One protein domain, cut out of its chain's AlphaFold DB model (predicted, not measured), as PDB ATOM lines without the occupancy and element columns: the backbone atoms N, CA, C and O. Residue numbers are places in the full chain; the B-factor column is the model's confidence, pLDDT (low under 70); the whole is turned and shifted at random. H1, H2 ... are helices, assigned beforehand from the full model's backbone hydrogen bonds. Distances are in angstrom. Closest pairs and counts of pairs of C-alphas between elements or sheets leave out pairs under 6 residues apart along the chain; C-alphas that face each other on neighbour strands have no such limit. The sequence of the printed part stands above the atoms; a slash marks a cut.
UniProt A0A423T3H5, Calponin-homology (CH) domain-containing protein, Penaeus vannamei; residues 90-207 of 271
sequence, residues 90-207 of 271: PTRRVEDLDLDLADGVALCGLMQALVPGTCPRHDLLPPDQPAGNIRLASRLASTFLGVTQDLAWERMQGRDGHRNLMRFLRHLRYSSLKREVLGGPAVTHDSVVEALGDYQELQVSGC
ATOM      1  N   PRO A  90      -2.107 -44.718 -32.749       83.69
ATOM      2  CA  PRO A  90      -2.992 -44.928 -33.897       83.69
ATOM      3  C   PRO A  90      -4.076 -43.847 -34.022       83.69
ATOM      4  O   PRO A  90      -4.681 -43.693 -35.080       83.69
ATOM      5  N   THR A  91      -4.338 -43.091 -32.953       80.88
ATOM      6  CA  THR A  91      -5.341 -42.018 -32.925       80.88
ATOM      7  C   THR A  91      -4.939 -40.798 -33.751       80.88
ATOM      8  O   THR A  91      -5.814 -40.050 -34.184       80.88
ATOM      9  N   ARG A  92      -3.638 -40.594 -33.993       81.69
ATOM     10  CA  ARG A  92      -3.106 -39.482 -34.784       81.69
ATOM     11  C   ARG A  92      -2.327 -40.049 -35.963       81.69
ATOM     12  O   ARG A  92      -1.511 -40.953 -35.811       81.69
ATOM     13  N   ARG A  93      -2.596 -39.528 -37.157       85.12
ATOM     14  CA  ARG A  93      -1.829 -39.890 -38.346       85.12
ATOM     15  C   ARG A  93      -0.526 -39.095 -38.326       85.12
ATOM     16  O   ARG A  93      -0.590 -37.873 -38.280       85.12
ATOM     17  N   VAL A  94       0.604 -39.792 -38.306       85.44
ATOM     18  CA  VAL A  94       1.945 -39.204 -38.294       85.44
ATOM     19  C   VAL A  94       2.551 -39.406 -39.677       85.44
ATOM     20  O   VAL A  94       2.930 -40.521 -40.034       85.44
ATOM     21  N   GLU A  95       2.590 -38.339 -40.470       86.31
ATOM     22  CA  GLU A  95       3.211 -38.333 -41.801       86.31
ATOM     23  C   GLU A  95       4.605 -37.708 -41.750       86.31
ATOM     24  O   GLU A  95       5.523 -38.236 -42.373       86.31
ATOM     25  N   ASP A  96       4.782 -36.666 -40.935       87.38
ATOM     26  CA  ASP A  96       6.051 -35.965 -40.771       87.38
ATOM     27  C   ASP A  96       6.406 -35.874 -39.285       87.38
ATOM     28  O   ASP A  96       5.736 -35.200 -38.499       87.38
ATOM     29  N   LEU A  97       7.510 -36.520 -38.888       89.25
ATOM     30  CA  LEU A  97       7.938 -36.565 -37.484       89.25
ATOM     31  C   LEU A  97       8.130 -35.167 -36.886       89.25
ATOM     32  O   LEU A  97       7.814 -34.957 -35.720       89.25
ATOM     33  N   ASP A  98       8.636 -34.214 -37.666       88.06
ATOM     34  CA  ASP A  98       8.920 -32.870 -37.164       88.06
ATOM     35  C   ASP A  98       7.653 -32.064 -36.899       88.06
ATOM     36  O   ASP A  98       7.580 -31.384 -35.880       88.06
ATOM     37  N   LEU A  99       6.661 -32.143 -37.792       88.69
ATOM     38  CA  LEU A  99       5.428 -31.362 -37.703       88.69
ATOM     39  C   LEU A  99       4.450 -31.984 -36.708       88.69
ATOM     40  O   LEU A  99       3.917 -31.289 -35.846       88.69
ATOM     41  N   ASP A 100       4.263 -33.301 -36.768       90.19
ATOM     42  CA  ASP A 100       3.253 -33.984 -35.959       90.19
ATOM     43  C   ASP A 100       3.650 -34.098 -34.482       90.19
ATOM     44  O   ASP A 100       2.783 -34.157 -33.603       90.19
ATOM     45  N   LEU A 101       4.956 -34.104 -34.184       90.94
ATOM     46  CA  LEU A 101       5.465 -34.100 -32.809       90.94
ATOM     47  C   LEU A 101       5.833 -32.692 -32.313       90.94
ATOM     48  O   LEU A 101       6.153 -32.557 -31.129       90.94
ATOM     49  N   ALA A 102       5.760 -31.649 -33.153       89.94
ATOM     50  CA  ALA A 102       6.085 -30.269 -32.762       89.94
ATOM     51  C   ALA A 102       5.237 -29.763 -31.591       89.94
ATOM     52  O   ALA A 102       5.752 -29.067 -30.718       89.94
ATOM     53  N   ASP A 103       3.962 -30.153 -31.529       89.56
ATOM     54  CA  ASP A 103       3.035 -29.722 -30.474       89.56
ATOM     55  C   ASP A 103       3.405 -30.284 -29.088       89.56
ATOM     56  O   ASP A 103       2.884 -29.847 -28.059       89.56
ATOM     57  N   GLY A 104       4.240 -31.329 -29.036       90.00
ATOM     58  CA  GLY A 104       4.595 -32.064 -27.819       90.00
ATOM     59  C   GLY A 104       3.485 -32.949 -27.241       90.00
ATOM     60  O   GLY A 104       3.784 -33.898 -26.522       90.00
ATOM     61  N   VAL A 105       2.218 -32.707 -27.589       91.62
ATOM     62  CA  VAL A 105       1.069 -33.513 -27.137       91.62
ATOM     63  C   VAL A 105       1.180 -34.958 -27.627       91.62
ATOM     64  O   VAL A 105       1.021 -35.894 -26.844       91.62
ATOM     65  N   ALA A 106       1.544 -35.152 -28.900       91.69
ATOM     66  CA  ALA A 106       1.777 -36.481 -29.469       91.69
ATOM     67  C   ALA A 106       2.917 -37.224 -28.752       91.69
ATOM     68  O   ALA A 106       2.853 -38.438 -28.574       91.69
ATOM     69  N   LEU A 107       3.932 -36.497 -28.273       93.00
ATOM     70  CA  LEU A 107       5.051 -37.070 -27.526       93.00
ATOM     71  C   LEU A 107       4.628 -37.510 -26.113       93.00
ATOM     72  O   LEU A 107       5.054 -38.563 -25.639       93.00
ATOM     73  N   CYS A 108       3.746 -36.752 -25.456       92.19
ATOM     74  CA  CYS A 108       3.102 -37.176 -24.209       92.19
ATOM     75  C   CYS A 108       2.203 -38.407 -24.416       92.19
ATOM     76  O   CYS A 108       2.231 -39.323 -23.592       92.19
ATOM     77  N   GLY A 109       1.456 -38.463 -25.523       92.19
ATOM     78  CA  GLY A 109       0.660 -39.634 -25.907       92.19
ATOM     79  C   GLY A 109       1.520 -40.869 -26.172       92.19
ATOM     80  O   GLY A 109       1.229 -41.950 -25.665       92.19
ATOM     81  N   LEU A 110       2.654 -40.692 -26.856       93.56
ATOM     82  CA  LEU A 110       3.650 -41.742 -27.055       93.56
ATOM     83  C   LEU A 110       4.156 -42.287 -25.713       93.56
ATOM     84  O   LEU A 110       4.196 -43.497 -25.511       93.56
ATOM     85  N   MET A 111       4.488 -41.409 -24.762       93.12
ATOM     86  CA  MET A 111       4.904 -41.825 -23.418       93.12
ATOM     87  C   MET A 111       3.814 -42.608 -22.680       93.12
ATOM     88  O   MET A 111       4.130 -43.595 -22.017       93.12
ATOM     89  N   GLN A 112       2.549 -42.209 -22.819       92.75
ATOM     90  CA  GLN A 112       1.409 -42.928 -22.250       92.75
ATOM     91  C   GLN A 112       1.219 -44.317 -22.880       92.75
ATOM     92  O   GLN A 112       0.842 -45.249 -22.170       92.75
ATOM     93  N   ALA A 113       1.486 -44.475 -24.178       92.31
ATOM     94  CA  ALA A 113       1.442 -45.774 -24.850       92.31
ATOM     95  C   ALA A 113       2.592 -46.695 -24.402       92.31
ATOM     96  O   ALA A 113       2.393 -47.891 -24.210       92.31
ATOM     97  N   LEU A 114       3.791 -46.137 -24.193       92.06
ATOM     98  CA  LEU A 114       4.969 -46.888 -23.744       92.06
ATOM     99  C   LEU A 114       4.893 -47.300 -22.273       92.06
ATOM    100  O   LEU A 114       5.332 -48.389 -21.901       92.06
ATOM    101  N   VAL A 115       4.400 -46.403 -21.422       91.06
ATOM    102  CA  VAL A 115       4.280 -46.609 -19.982       91.06
ATOM    103  C   VAL A 115       2.884 -46.135 -19.559       91.06
ATOM    104  O   VAL A 115       2.670 -44.943 -19.316       91.06
ATOM    105  N   PRO A 116       1.902 -47.048 -19.483       90.00
ATOM    106  CA  PRO A 116       0.539 -46.667 -19.152       90.00
ATOM    107  C   PRO A 116       0.464 -46.122 -17.724       90.00
ATOM    108  O   PRO A 116       0.968 -46.726 -16.778       90.00
ATOM    109  N   GLY A 117      -0.189 -44.969 -17.575       86.62
ATOM    110  CA  GLY A 117      -0.377 -44.288 -16.288       86.62
ATOM    111  C   GLY A 117       0.543 -43.084 -16.087       86.62
ATOM    112  O   GLY A 117       0.370 -42.346 -15.122       86.62
ATOM    113  N   THR A 118       1.473 -42.843 -17.013       88.19
ATOM    114  CA  THR A 118       2.381 -41.695 -16.977       88.19
ATOM    115  C   THR A 118       1.700 -40.381 -17.391       88.19
ATOM    116  O   THR A 118       1.912 -39.357 -16.749       88.19
ATOM    117  N   CYS A 119       0.863 -40.389 -18.437       88.25
ATOM    118  CA  CYS A 119       0.110 -39.220 -18.911       88.25
ATOM    119  C   CYS A 119      -1.296 -39.619 -19.429       88.25
ATOM    120  O   CYS A 119      -1.548 -39.663 -20.639       88.25
ATOM    121  N   PRO A 120      -2.246 -39.930 -18.525       83.06
ATOM    122  CA  PRO A 120      -3.547 -40.496 -18.898       83.06
ATOM    123  C   PRO A 120      -4.483 -39.518 -19.622       83.06
ATOM    124  O   PRO A 120      -5.413 -39.961 -20.284       83.06
ATOM    125  N   ARG A 121      -4.265 -38.200 -19.507       85.38
ATOM    126  CA  ARG A 121      -5.081 -37.163 -20.169       85.38
ATOM    127  C   ARG A 121      -4.233 -36.284 -21.083       85.38
ATOM    128  O   ARG A 121      -4.319 -35.062 -21.009       85.38
ATOM    129  N   HIS A 122      -3.399 -36.910 -21.915       87.12
ATOM    130  CA  HIS A 122      -2.560 -36.170 -22.856       87.12
ATOM    131  C   HIS A 122      -3.384 -35.356 -23.862       87.12
ATOM    132  O   HIS A 122      -2.984 -34.257 -24.221       87.12
ATOM    133  N   ASP A 123      -4.582 -35.827 -24.215       86.81
ATOM    134  CA  ASP A 123      -5.512 -35.142 -25.125       86.81
ATOM    135  C   ASP A 123      -6.010 -33.779 -24.619       86.81
ATOM    136  O   ASP A 123      -6.501 -32.970 -25.400       86.81
ATOM    137  N   LEU A 124      -5.912 -33.517 -23.310       88.12
ATOM    138  CA  LEU A 124      -6.299 -32.231 -22.727       88.12
ATOM    139  C   LEU A 124      -5.156 -31.216 -22.705       88.12
ATOM    140  O   LEU A 124      -5.367 -30.091 -22.242       88.12
ATOM    141  N   LEU A 125      -3.949 -31.597 -23.135       88.19
ATOM    142  CA  LEU A 125      -2.838 -30.660 -23.136       88.19
ATOM    143  C   LEU A 125      -3.032 -29.598 -24.231       88.19
ATOM    144  O   LEU A 125      -3.344 -29.943 -25.372       88.19
ATOM    145  N   PRO A 126      -2.817 -28.314 -23.899       87.56
ATOM    146  CA  PRO A 126      -2.896 -27.215 -24.853       87.56
ATOM    147  C   PRO A 126      -1.825 -27.358 -25.953       87.56
ATOM    148  O   PRO A 126      -0.632 -27.338 -25.627       87.56
ATOM    149  N   PRO A 127      -2.187 -27.481 -27.248       87.94
ATOM    150  CA  PRO A 127      -1.205 -27.537 -28.336       87.94
ATOM    151  C   PRO A 127      -0.502 -26.188 -28.566       87.94
ATOM    152  O   PRO A 127       0.575 -26.146 -29.148       87.94
ATOM    153  N   ASP A 128      -1.059 -25.085 -28.060       87.88
ATOM    154  CA  ASP A 128      -0.489 -23.733 -28.107       87.88
ATOM    155  C   ASP A 128       0.757 -23.552 -27.224       87.88
ATOM    156  O   ASP A 128       1.470 -22.556 -27.358       87.88
ATOM    157  N   GLN A 129       1.069 -24.519 -26.354       88.56
ATOM    158  CA  GLN A 129       2.230 -24.472 -25.459       88.56
ATOM    159  C   GLN A 129       3.205 -25.644 -25.682       88.56
ATOM    160  O   GLN A 129       3.529 -26.381 -24.740       88.56
ATOM    161  N   PRO A 130       3.774 -25.790 -26.897       89.81
ATOM    162  CA  PRO A 130       4.646 -26.916 -27.245       89.81
ATOM    163  C   PRO A 130       5.889 -26.991 -26.354       89.81
ATOM    164  O   PRO A 130       6.349 -28.072 -25.988       89.81
ATOM    165  N   ALA A 131       6.403 -25.837 -25.917       90.12
ATOM    166  CA  ALA A 131       7.562 -25.758 -25.038       90.12
ATOM    167  C   ALA A 131       7.354 -26.470 -23.695       90.12
ATOM    168  O   ALA A 131       8.260 -27.146 -23.202       90.12
ATOM    169  N   GLY A 132       6.166 -26.306 -23.108       88.88
ATOM    170  CA  GLY A 132       5.783 -26.984 -21.876       88.88
ATOM    171  C   GLY A 132       5.597 -28.475 -22.124       88.88
ATOM    172  O   GLY A 132       6.166 -29.289 -21.398       88.88
ATOM    173  N   ASN A 133       4.845 -28.821 -23.170       91.12
ATOM    174  CA  ASN A 133       4.486 -30.203 -23.495       91.12
ATOM    175  C   ASN A 133       5.728 -31.062 -23.768       91.12
ATOM    176  O   ASN A 133       5.875 -32.151 -23.219       91.12
ATOM    177  N   ILE A 134       6.673 -30.544 -24.555       91.62
ATOM    178  CA  ILE A 134       7.923 -31.243 -24.881       91.62
ATOM    179  C   ILE A 134       8.792 -31.427 -23.636       91.62
ATOM    180  O   ILE A 134       9.324 -32.513 -23.413       91.62
ATOM    181  N   ARG A 135       8.902 -30.399 -22.785       90.94
ATOM    182  CA  ARG A 135       9.631 -30.513 -21.512       90.94
ATOM    183  C   ARG A 135       8.987 -31.537 -20.583       90.94
ATOM    184  O   ARG A 135       9.711 -32.287 -19.931       90.94
ATOM    185  N   LEU A 136       7.657 -31.590 -20.534       90.19
ATOM    186  CA  LEU A 136       6.936 -32.609 -19.781       90.19
ATOM    187  C   LEU A 136       7.249 -34.002 -20.326       90.19
ATOM    188  O   LEU A 136       7.713 -34.852 -19.574       90.19
ATOM    189  N   ALA A 137       7.066 -34.231 -21.627       91.88
ATOM    190  CA  ALA A 137       7.348 -35.520 -22.251       91.88
ATOM    191  C   ALA A 137       8.798 -35.980 -22.018       91.88
ATOM    192  O   ALA A 137       9.038 -37.133 -21.665       91.88
ATOM    193  N   SER A 138       9.759 -35.063 -22.149       91.56
ATOM    194  CA  SER A 138      11.181 -35.310 -21.896       91.56
ATOM    195  C   SER A 138      11.451 -35.717 -20.441       91.56
ATOM    196  O   SER A 138      12.152 -36.697 -20.177       91.56
ATOM    197  N   ARG A 139      10.820 -35.041 -19.472       89.69
ATOM    198  CA  ARG A 139      10.916 -35.403 -18.050       89.69
ATOM    199  C   ARG A 139      10.320 -36.775 -17.772       89.69
ATOM    200  O   ARG A 139      10.982 -37.594 -17.144       89.69
ATOM    201  N   LEU A 140       9.130 -37.061 -18.294       90.44
ATOM    202  CA  LEU A 140       8.498 -38.376 -18.163       90.44
ATOM    203  C   LEU A 140       9.405 -39.477 -18.738       90.44
ATOM    204  O   LEU A 140       9.590 -40.521 -18.113       90.44
ATOM    205  N   ALA A 141      10.041 -39.225 -19.884       92.31
ATOM    206  CA  ALA A 141      11.030 -40.134 -20.459       92.31
ATOM    207  C   ALA A 141      12.246 -40.333 -19.541       92.31
ATOM    208  O   ALA A 141      12.715 -41.459 -19.364       92.31
ATOM    209  N   SER A 142      12.744 -39.267 -18.917       90.69
ATOM    210  CA  SER A 142      13.866 -39.361 -17.981       90.69
ATOM    211  C   SER A 142      13.515 -40.160 -16.720       90.69
ATOM    212  O   SER A 142      14.279 -41.039 -16.326       90.69
ATOM    213  N   THR A 143      12.327 -39.945 -16.148       89.00
ATOM    214  CA  THR A 143      11.885 -40.578 -14.898       89.00
ATOM    215  C   THR A 143      11.534 -42.053 -15.093       89.00
ATOM    216  O   THR A 143      11.956 -42.898 -14.307       89.00
ATOM    217  N   PHE A 144      10.784 -42.393 -16.148       89.62
ATOM    218  CA  PHE A 144      10.232 -43.747 -16.314       89.62
ATOM    219  C   PHE A 144      11.039 -44.648 -17.253       89.62
ATOM    220  O   PHE A 144      11.019 -45.874 -17.095       89.62
ATOM    221  N   LEU A 145      11.749 -44.065 -18.222       89.88
ATOM    222  CA  LEU A 145      12.554 -44.791 -19.212       89.88
ATOM    223  C   LEU A 145      14.066 -44.576 -19.023       89.88
ATOM    224  O   LEU A 145      14.862 -45.206 -19.722       89.88
ATOM    225  N   GLY A 146      14.488 -43.707 -18.094       86.69
ATOM    226  CA  GLY A 146      15.904 -43.426 -17.839       86.69
ATOM    227  C   GLY A 146      16.614 -42.755 -19.018       86.69
ATOM    228  O   GLY A 146      17.826 -42.910 -19.176       86.69
ATOM    229  N   VAL A 147      15.875 -42.059 -19.889       87.75
ATOM    230  CA  VAL A 147      16.459 -41.347 -21.033       87.75
ATOM    231  C   VAL A 147      17.149 -40.081 -20.531       87.75
ATOM    232  O   VAL A 147      16.510 -39.176 -20.009       87.75
ATOM    233  N   THR A 148      18.470 -40.004 -20.693       76.38
ATOM    234  CA  THR A 148      19.286 -38.867 -20.227       76.38
ATOM    235  C   THR A 148      19.293 -37.680 -21.189       76.38
ATOM    236  O   THR A 148      19.725 -36.587 -20.826       76.38
ATOM    237  N   GLN A 149      18.848 -37.878 -22.431       76.56
ATOM    238  CA  GLN A 149      18.790 -36.810 -23.423       76.56
ATOM    239  C   GLN A 149      17.520 -35.995 -23.238       76.56
ATOM    240  O   GLN A 149      16.451 -36.407 -23.677       76.56
ATOM    241  N   ASP A 150      17.668 -34.823 -22.625       78.94
ATOM    242  CA  ASP A 150      16.586 -33.853 -22.535       78.94
ATOM    243  C   ASP A 150      16.324 -33.211 -23.909       78.94
ATOM    244  O   ASP A 150      17.157 -32.453 -24.441       78.94
ATOM    245  N   LEU A 151      15.171 -33.535 -24.500       87.44
ATOM    246  CA  LEU A 151      14.669 -32.860 -25.690       87.44
ATOM    247  C   LEU A 151      14.066 -31.523 -25.256       87.44
ATOM    248  O   LEU A 151      12.918 -31.440 -24.837       87.44
ATOM    249  N   ALA A 152      14.855 -30.456 -25.362       88.94
ATOM    250  CA  ALA A 152      14.370 -29.101 -25.142       88.94
ATOM    251  C   ALA A 152      13.711 -28.551 -26.414       88.94
ATOM    252  O   ALA A 152      14.244 -28.711 -27.514       88.94
ATOM    253  N   TRP A 153      12.616 -27.807 -26.253       86.38
ATOM    254  CA  TRP A 153      11.917 -27.122 -27.348       86.38
ATOM    255  C   TRP A 153      12.832 -26.262 -28.226       86.38
ATOM    256  O   TRP A 153      12.769 -26.317 -29.449       86.38
ATOM    257  N   GLU A 154      13.758 -25.532 -27.607       89.00
ATOM    258  CA  GLU A 154      14.757 -24.711 -28.304       89.00
ATOM    259  C   GLU A 154      15.649 -25.552 -29.234       89.00
ATOM    260  O   GLU A 154      15.999 -25.124 -30.332       89.00
ATOM    261  N   ARG A 155      15.996 -26.781 -28.824       88.75
ATOM    262  CA  ARG A 155      16.794 -27.709 -29.642       88.75
ATOM    263  C   ARG A 155      15.984 -28.358 -30.754       88.75
ATOM    264  O   ARG A 155      16.589 -28.777 -31.737       88.75
ATOM    265  N   MET A 156      14.668 -28.457 -30.577       88.81
ATOM    266  CA  MET A 156      13.742 -28.994 -31.570       88.81
ATOM    267  C   MET A 156      13.425 -27.969 -32.666       88.81
ATOM    268  O   MET A 156      13.352 -28.345 -33.825       88.81
ATOM    269  N   GLN A 157      13.321 -26.680 -32.337       88.62
ATOM    270  CA  GLN A 157      13.151 -25.612 -33.337       88.62
ATOM    271  C   GLN A 157      14.460 -25.150 -33.995       88.62
ATOM    272  O   GLN A 157      14.444 -24.424 -34.987       88.62
ATOM    273  N   GLY A 158      15.610 -25.506 -33.419       88.06
ATOM    274  CA  GLY A 158      16.907 -25.140 -33.975       88.06
ATOM    275  C   GLY A 158      17.171 -25.773 -35.345       88.06
ATOM    276  O   GLY A 158      16.475 -26.680 -35.792       88.06
ATOM    277  N   ARG A 159      18.271 -25.361 -35.987       88.62
ATOM    278  CA  ARG A 159      18.725 -25.903 -37.287       88.62
ATOM    279  C   ARG A 159      18.860 -27.433 -37.303       88.62
ATOM    280  O   ARG A 159      18.705 -28.055 -38.347       88.62
ATOM    281  N   ASP A 160      19.163 -28.022 -36.150       90.00
ATOM    282  CA  ASP A 160      19.337 -29.465 -35.963       90.00
ATOM    283  C   ASP A 160      18.119 -30.150 -35.322       90.00
ATOM    284  O   ASP A 160      18.248 -31.259 -34.801       90.00
ATOM    285  N   GLY A 161      16.949 -29.506 -35.366       90.06
ATOM    286  CA  GLY A 161      15.692 -29.970 -34.780       90.06
ATOM    287  C   GLY A 161      15.362 -31.422 -35.085       90.06
ATOM    288  O   GLY A 161      15.345 -32.260 -34.182       90.06
ATOM    289  N   HIS A 162      15.240 -31.728 -36.374       91.06
ATOM    290  CA  HIS A 162      14.971 -33.066 -36.892       91.06
ATOM    291  C   HIS A 162      15.964 -34.122 -36.387       91.06
ATOM    292  O   HIS A 162      15.599 -35.184 -35.880       91.06
ATOM    293  N   ARG A 163      17.267 -33.812 -36.441       90.44
ATOM    294  CA  ARG A 163      18.317 -34.727 -35.965       90.44
ATOM    295  C   ARG A 163      18.230 -34.968 -34.462       90.44
ATOM    296  O   ARG A 163      18.478 -36.089 -34.011       90.44
ATOM    297  N   ASN A 164      17.906 -33.933 -33.693       91.88
ATOM    298  CA  ASN A 164      17.736 -34.029 -32.247       91.88
ATOM    299  C   ASN A 164      16.496 -34.854 -31.893       91.88
ATOM    300  O   ASN A 164      16.602 -35.744 -31.048       91.88
ATOM    301  N   LEU A 165      15.376 -34.637 -32.589       92.75
ATOM    302  CA  LEU A 165      14.152 -35.418 -32.434       92.75
ATOM    303  C   LEU A 165      14.392 -36.897 -32.760       92.75
ATOM    304  O   LEU A 165      14.143 -37.759 -31.921       92.75
ATOM    305  N   MET A 166      14.968 -37.208 -33.924       92.62
ATOM    306  CA  MET A 166      15.304 -38.587 -34.292       92.62
ATOM    307  C   MET A 166      16.249 -39.250 -33.289       92.62
ATOM    308  O   MET A 166      16.150 -40.449 -33.023       92.62
ATOM    309  N   ARG A 167      17.217 -38.509 -32.734       91.94
ATOM    310  CA  ARG A 167      18.092 -39.046 -31.683       91.94
ATOM    311  C   ARG A 167      17.275 -39.374 -30.434       91.94
ATOM    312  O   ARG A 167      17.407 -40.487 -29.931       91.94
ATOM    313  N   PHE A 168      16.414 -38.468 -29.987       93.25
ATOM    314  CA  PHE A 168      15.551 -38.680 -28.830       93.25
ATOM    315  C   PHE A 168      14.617 -39.889 -29.014       93.25
ATOM    316  O   PHE A 168      14.608 -40.783 -28.170       93.25
ATOM    317  N   LEU A 169      13.930 -39.999 -30.156       94.06
ATOM    318  CA  LEU A 169      13.051 -41.133 -30.479       94.06
ATOM    319  C   LEU A 169      13.800 -42.474 -30.502       94.06
ATOM    320  O   LEU A 169      13.293 -43.477 -30.003       94.06
ATOM    321  N   ARG A 170      15.038 -42.506 -31.014       93.50
ATOM    322  CA  ARG A 170      15.882 -43.713 -30.954       93.50
ATOM    323  C   ARG A 170      16.186 -44.130 -29.519       93.50
ATOM    324  O   ARG A 170      16.142 -45.322 -29.221       93.50
ATOM    325  N   HIS A 171      16.461 -43.169 -28.637       92.69
ATOM    326  CA  HIS A 171      16.692 -43.458 -27.222       92.69
ATOM    327  C   HIS A 171      15.410 -43.934 -26.542       92.69
ATOM    328  O   HIS A 171      15.463 -44.918 -25.814       92.69
ATOM    329  N   LEU A 172      14.261 -43.318 -26.834       93.75
ATOM    330  CA  LEU A 172      12.963 -43.777 -26.335       93.75
ATOM    331  C   LEU A 172      12.676 -45.222 -26.738       93.75
ATOM    332  O   LEU A 172      12.375 -46.047 -25.878       93.75
ATOM    333  N   ARG A 173      12.829 -45.548 -28.025       93.62
ATOM    334  CA  ARG A 173      12.627 -46.906 -28.534       93.62
ATOM    335  C   ARG A 173      13.561 -47.905 -27.859       93.62
ATOM    336  O   ARG A 173      13.119 -48.963 -27.424       93.62
ATOM    337  N   TYR A 174      14.846 -47.573 -27.760       92.62
ATOM    338  CA  TYR A 174      15.825 -48.433 -27.102       92.62
ATOM    339  C   TYR A 174      15.496 -48.646 -25.618       92.62
ATOM    340  O   TYR A 174      15.497 -49.780 -25.143       92.62
ATOM    341  N   SER A 175      15.166 -47.577 -24.889       92.25
ATOM    342  CA  SER A 175      14.814 -47.651 -23.471       92.25
ATOM    343  C   SER A 175      13.508 -48.403 -23.222       92.25
ATOM    344  O   SER A 175      13.415 -49.128 -22.237       92.25
ATOM    345  N   SER A 176      12.522 -48.274 -24.111       91.38
ATOM    346  CA  SER A 176      11.273 -49.041 -24.052       91.38
ATOM    347  C   SER A 176      11.539 -50.543 -24.179       91.38
ATOM    348  O   SER A 176      11.131 -51.298 -23.300       91.38
ATOM    349  N   LEU A 177      12.314 -50.964 -25.184       92.44
ATOM    350  CA  LEU A 177      12.696 -52.371 -25.356       92.44
ATOM    351  C   LEU A 177      13.518 -52.884 -24.168       92.44
ATOM    352  O   LEU A 177      13.297 -53.981 -23.663       92.44
ATOM    353  N   LYS A 178      14.459 -52.071 -23.677       92.25
ATOM    354  CA  LYS A 178      15.252 -52.411 -22.492       92.25
ATOM    355  C   LYS A 178      14.363 -52.630 -21.266       92.25
ATOM    356  O   LYS A 178      14.618 -53.552 -20.496       92.25
ATOM    357  N   ARG A 179      13.342 -51.793 -21.079       90.75
ATOM    358  CA  ARG A 179      12.379 -51.896 -19.978       90.75
ATOM    359  C   ARG A 179      11.499 -53.137 -20.096       90.75
ATOM    360  O   ARG A 179      11.203 -53.742 -19.075       90.75
ATOM    361  N   GLU A 180      11.097 -53.519 -21.302       89.56
ATOM    362  CA  GLU A 180      10.335 -54.751 -21.536       89.56
ATOM    363  C   GLU A 180      11.131 -55.994 -21.108       89.56
ATOM    364  O   GLU A 180      10.598 -56.875 -20.442       89.56
ATOM    365  N   VAL A 181      12.434 -56.020 -21.405       92.00
ATOM    366  CA  VAL A 181      13.319 -57.149 -21.074       92.00
ATOM    367  C   VAL A 181      13.753 -57.161 -19.604       92.00
ATOM    368  O   VAL A 181      13.779 -58.217 -18.978       92.00
ATOM    369  N   LEU A 182      14.148 -56.010 -19.051       91.25
ATOM    370  CA  LEU A 182      14.744 -55.921 -17.707       91.25
ATOM    371  C   LEU A 182      13.739 -55.554 -16.607       91.25
ATOM    372  O   LEU A 182      14.090 -55.567 -15.428       91.25
ATOM    373  N   GLY A 183      12.515 -55.183 -16.978       85.44
ATOM    374  CA  GLY A 183      11.620 -54.436 -16.106       85.44
ATOM    375  C   GLY A 183      12.070 -52.979 -15.952       85.44
ATOM    376  O   GLY A 183      13.201 -52.592 -16.254       85.44
ATOM    377  N   GLY A 184      11.163 -52.130 -15.480       82.00
ATOM    378  CA  GLY A 184      11.477 -50.740 -15.156       82.00
ATOM    379  C   GLY A 184      10.822 -50.310 -13.853       82.00
ATOM    380  O   GLY A 184       9.998 -51.053 -13.314       82.00
ATOM    381  N   PRO A 185      11.168 -49.115 -13.339       80.12
ATOM    382  CA  PRO A 185      10.580 -48.600 -12.109       80.12
ATOM    383  C   PRO A 185       9.055 -48.614 -12.203       80.12
ATOM    384  O   PRO A 185       8.493 -48.222 -13.234       80.12
ATOM    385  N   ALA A 186       8.395 -49.104 -11.154       79.56
ATOM    386  CA  ALA A 186       6.943 -49.124 -11.083       79.56
ATOM    387  C   ALA A 186       6.397 -47.696 -11.205       79.56
ATOM    388  O   ALA A 186       6.963 -46.756 -10.645       79.56
ATOM    389  N   VAL A 187       5.300 -47.541 -11.941       85.12
ATOM    390  CA  VAL A 187       4.615 -46.253 -12.055       85.12
ATOM    391  C   VAL A 187       3.835 -46.039 -10.763       85.12
ATOM    392  O   VAL A 187       2.833 -46.710 -10.529       85.12
ATOM    393  N   THR A 188       4.313 -45.144  -9.900       85.81
ATOM    394  CA  THR A 188       3.597 -44.751  -8.679       85.81
ATOM    395  C   THR A 188       2.929 -43.401  -8.883       85.81
ATOM    396  O   THR A 188       3.468 -42.538  -9.577       85.81
ATOM    397  N   HIS A 189       1.770 -43.197  -8.255       82.44
ATOM    398  CA  HIS A 189       1.060 -41.918  -8.319       82.44
ATOM    399  C   HIS A 189       1.964 -40.751  -7.888       82.44
ATOM    400  O   HIS A 189       2.001 -39.736  -8.572       82.44
ATOM    401  N   ASP A 190       2.775 -40.931  -6.841       82.94
ATOM    402  CA  ASP A 190       3.699 -39.899  -6.352       82.94
ATOM    403  C   ASP A 190       4.771 -39.529  -7.387       82.94
ATOM    404  O   ASP A 190       5.007 -38.348  -7.619       82.94
ATOM    405  N   SER A 191       5.358 -40.516  -8.080       81.94
ATOM    406  CA  SER A 191       6.355 -40.258  -9.134       81.94
ATOM    407  C   SER A 191       5.767 -39.516 -10.340       81.94
ATOM    408  O   SER A 191       6.437 -38.698 -10.971       81.94
ATOM    409  N   VAL A 192       4.495 -39.785 -10.655       84.00
ATOM    410  CA  VAL A 192       3.761 -39.107 -11.727       84.00
ATOM    411  C   VAL A 192       3.406 -37.683 -11.300       84.00
ATOM    412  O   VAL A 192       3.606 -36.754 -12.075       84.00
ATOM    413  N   VAL A 193       2.934 -37.491 -10.065       83.81
ATOM    414  CA  VAL A 193       2.613 -36.169  -9.510       83.81
ATOM    415  C   VAL A 193       3.856 -35.295  -9.391       83.81
ATOM    416  O   VAL A 193       3.776 -34.120  -9.719       83.81
ATOM    417  N   GLU A 194       5.005 -35.835  -8.990       83.12
ATOM    418  CA  GLU A 194       6.268 -35.090  -8.961       83.12
ATOM    419  C   GLU A 194       6.682 -34.643 -10.373       83.12
ATOM    420  O   GLU A 194       7.008 -33.478 -10.594       83.12
ATOM    421  N   ALA A 195       6.579 -35.534 -11.365       78.81
ATOM    422  CA  ALA A 195       6.898 -35.195 -12.749       78.81
ATOM    423  C   ALA A 195       5.907 -34.192 -13.380       78.81
ATOM    424  O   ALA A 195       6.315 -33.360 -14.194       78.81
ATOM    425  N   LEU A 196       4.618 -34.263 -13.018       80.69
ATOM    426  CA  LEU A 196       3.559 -33.363 -13.492       80.69
ATOM    427  C   LEU A 196       3.497 -32.034 -12.720       80.69
ATOM    428  O   LEU A 196       3.119 -31.018 -13.300       80.69
ATOM    429  N   GLY A 197       3.852 -32.007 -11.436       71.06
ATOM    430  CA  GLY A 197       3.782 -30.815 -10.584       71.06
ATOM    431  C   GLY A 197       4.647 -29.676 -11.125       71.06
ATOM    432  O   GLY A 197       4.197 -28.533 -11.223       71.06
ATOM    433  N   ASP A 198       5.830 -30.022 -11.626       62.53
ATOM    434  CA  ASP A 198       6.735 -29.084 -12.289       62.53
ATOM    435  C   ASP A 198       6.165 -28.529 -13.610       62.53
ATOM    436  O   ASP A 198       6.496 -27.412 -14.007       62.53
ATOM    437  N   TYR A 199       5.288 -29.263 -14.307       68.81
ATOM    438  CA  TYR A 199       4.624 -28.759 -15.518       68.81
ATOM    439  C   TYR A 199       3.636 -27.632 -15.202       68.81
ATOM    440  O   TYR A 199       3.543 -26.652 -15.945       68.81
ATOM    441  N   GLN A 200       2.942 -27.725 -14.070       62.22
ATOM    442  CA  GLN A 200       2.008 -26.692 -13.636       62.22
ATOM    443  C   GLN A 200       2.746 -25.425 -13.178       62.22
ATOM    444  O   GLN A 200       2.316 -24.315 -13.488       62.22
ATOM    445  N   GLU A 201       3.917 -25.567 -12.550       58.88
ATOM    446  CA  GLU A 201       4.804 -24.437 -12.241       58.88
ATOM    447  C   GLU A 201       5.364 -23.770 -13.516       58.88
ATOM    448  O   GLU A 201       5.473 -22.542 -13.595       58.88
ATOM    449  N   LEU A 202       5.644 -24.555 -14.564       56.03
ATOM    450  CA  LEU A 202       6.079 -24.045 -15.869       56.03
ATOM    451  C   LEU A 202       4.983 -23.246 -16.594       56.03
ATOM    452  O   LEU A 202       5.287 -22.182 -17.134       56.03
ATOM    453  N   GLN A 203       3.725 -23.701 -16.566       57.91
ATOM    454  CA  GLN A 203       2.573 -22.950 -17.097       57.91
ATOM    455  C   GLN A 203       2.409 -21.591 -16.386       57.91
ATOM    456  O   GLN A 203       2.201 -20.561 -17.028       57.91
ATOM    457  N   VAL A 204       2.590 -21.566 -15.060       56.06
ATOM    458  CA  VAL A 204       2.518 -20.341 -14.240       56.06
ATOM    459  C   VAL A 204       3.700 -19.394 -14.498       56.06
ATOM    460  O   VAL A 204       3.557 -18.181 -14.370       56.06
ATOM    461  N   SER A 205       4.863 -19.923 -14.880       52.62
ATOM    462  CA  SER A 205       6.053 -19.136 -15.233       52.62
ATOM    463  C   SER A 205       5.991 -18.561 -16.659       52.62
ATOM    464  O   SER A 205       6.546 -17.493 -16.921       52.62
ATOM    465  N   GLY A 206       5.301 -19.251 -17.579       47.03
ATOM    466  CA  GLY A 206       5.099 -18.835 -18.973       47.03
ATOM    467  C   GLY A 206       3.967 -17.825 -19.176       47.03
ATOM    468  O   GLY A 206       4.049 -16.988 -20.075       47.03
ATOM    469  N   CYS A 207       2.948 -17.834 -18.312       49.00
ATOM    470  CA  CYS A 207       2.027 -16.707 -18.192       49.00
ATOM    471  C   CYS A 207       2.790 -15.546 -17.549       49.00
ATOM    472  O   CYS A 207       3.028 -15.549 -16.342       49.00
TER     473      CYS A 207
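This is residues 90 to 207 of the 271 residues of the protein "Calponin-homology (CH) domain-containing protein" of Penaeus vannamei (UniProt A0A423T3H5). H2, H3 and H5 form a bundle, running the same way; H6 packs on H3 the opposite way, and short H1 and H4 sit where H5 begins. The printed part has 118 residues with six named helices: all helix. It is compact, with a radius of gyration of the C-alphas of 13.5 A, and spans 36 by 30 by 27 A.

H2, residues 105 to 114, touches H3, residues 130 to 145, at a shallow tilt of 14 degrees, closest at C-alphas Cys 108 and Ala 137, 5.0 A. H6, residues 189 to 206, touches H3, closest at C-alphas Leu 136 and Tyr 199, 6.2 A. Every O i to N i+4 pair is within hydrogen-bond range in H2, H3, H4, residues 153 to 157, and H5, residues 161 to 182; in H6, 12 of 14.

H1, residues 97 to 100, begins at C-alpha (7.938, -36.565, -37.484). H5 spans 31.1 A; H6 ends at C-alpha (5.099, -18.835, -18.973).

Residues 198 to 207 have pLDDT under 70.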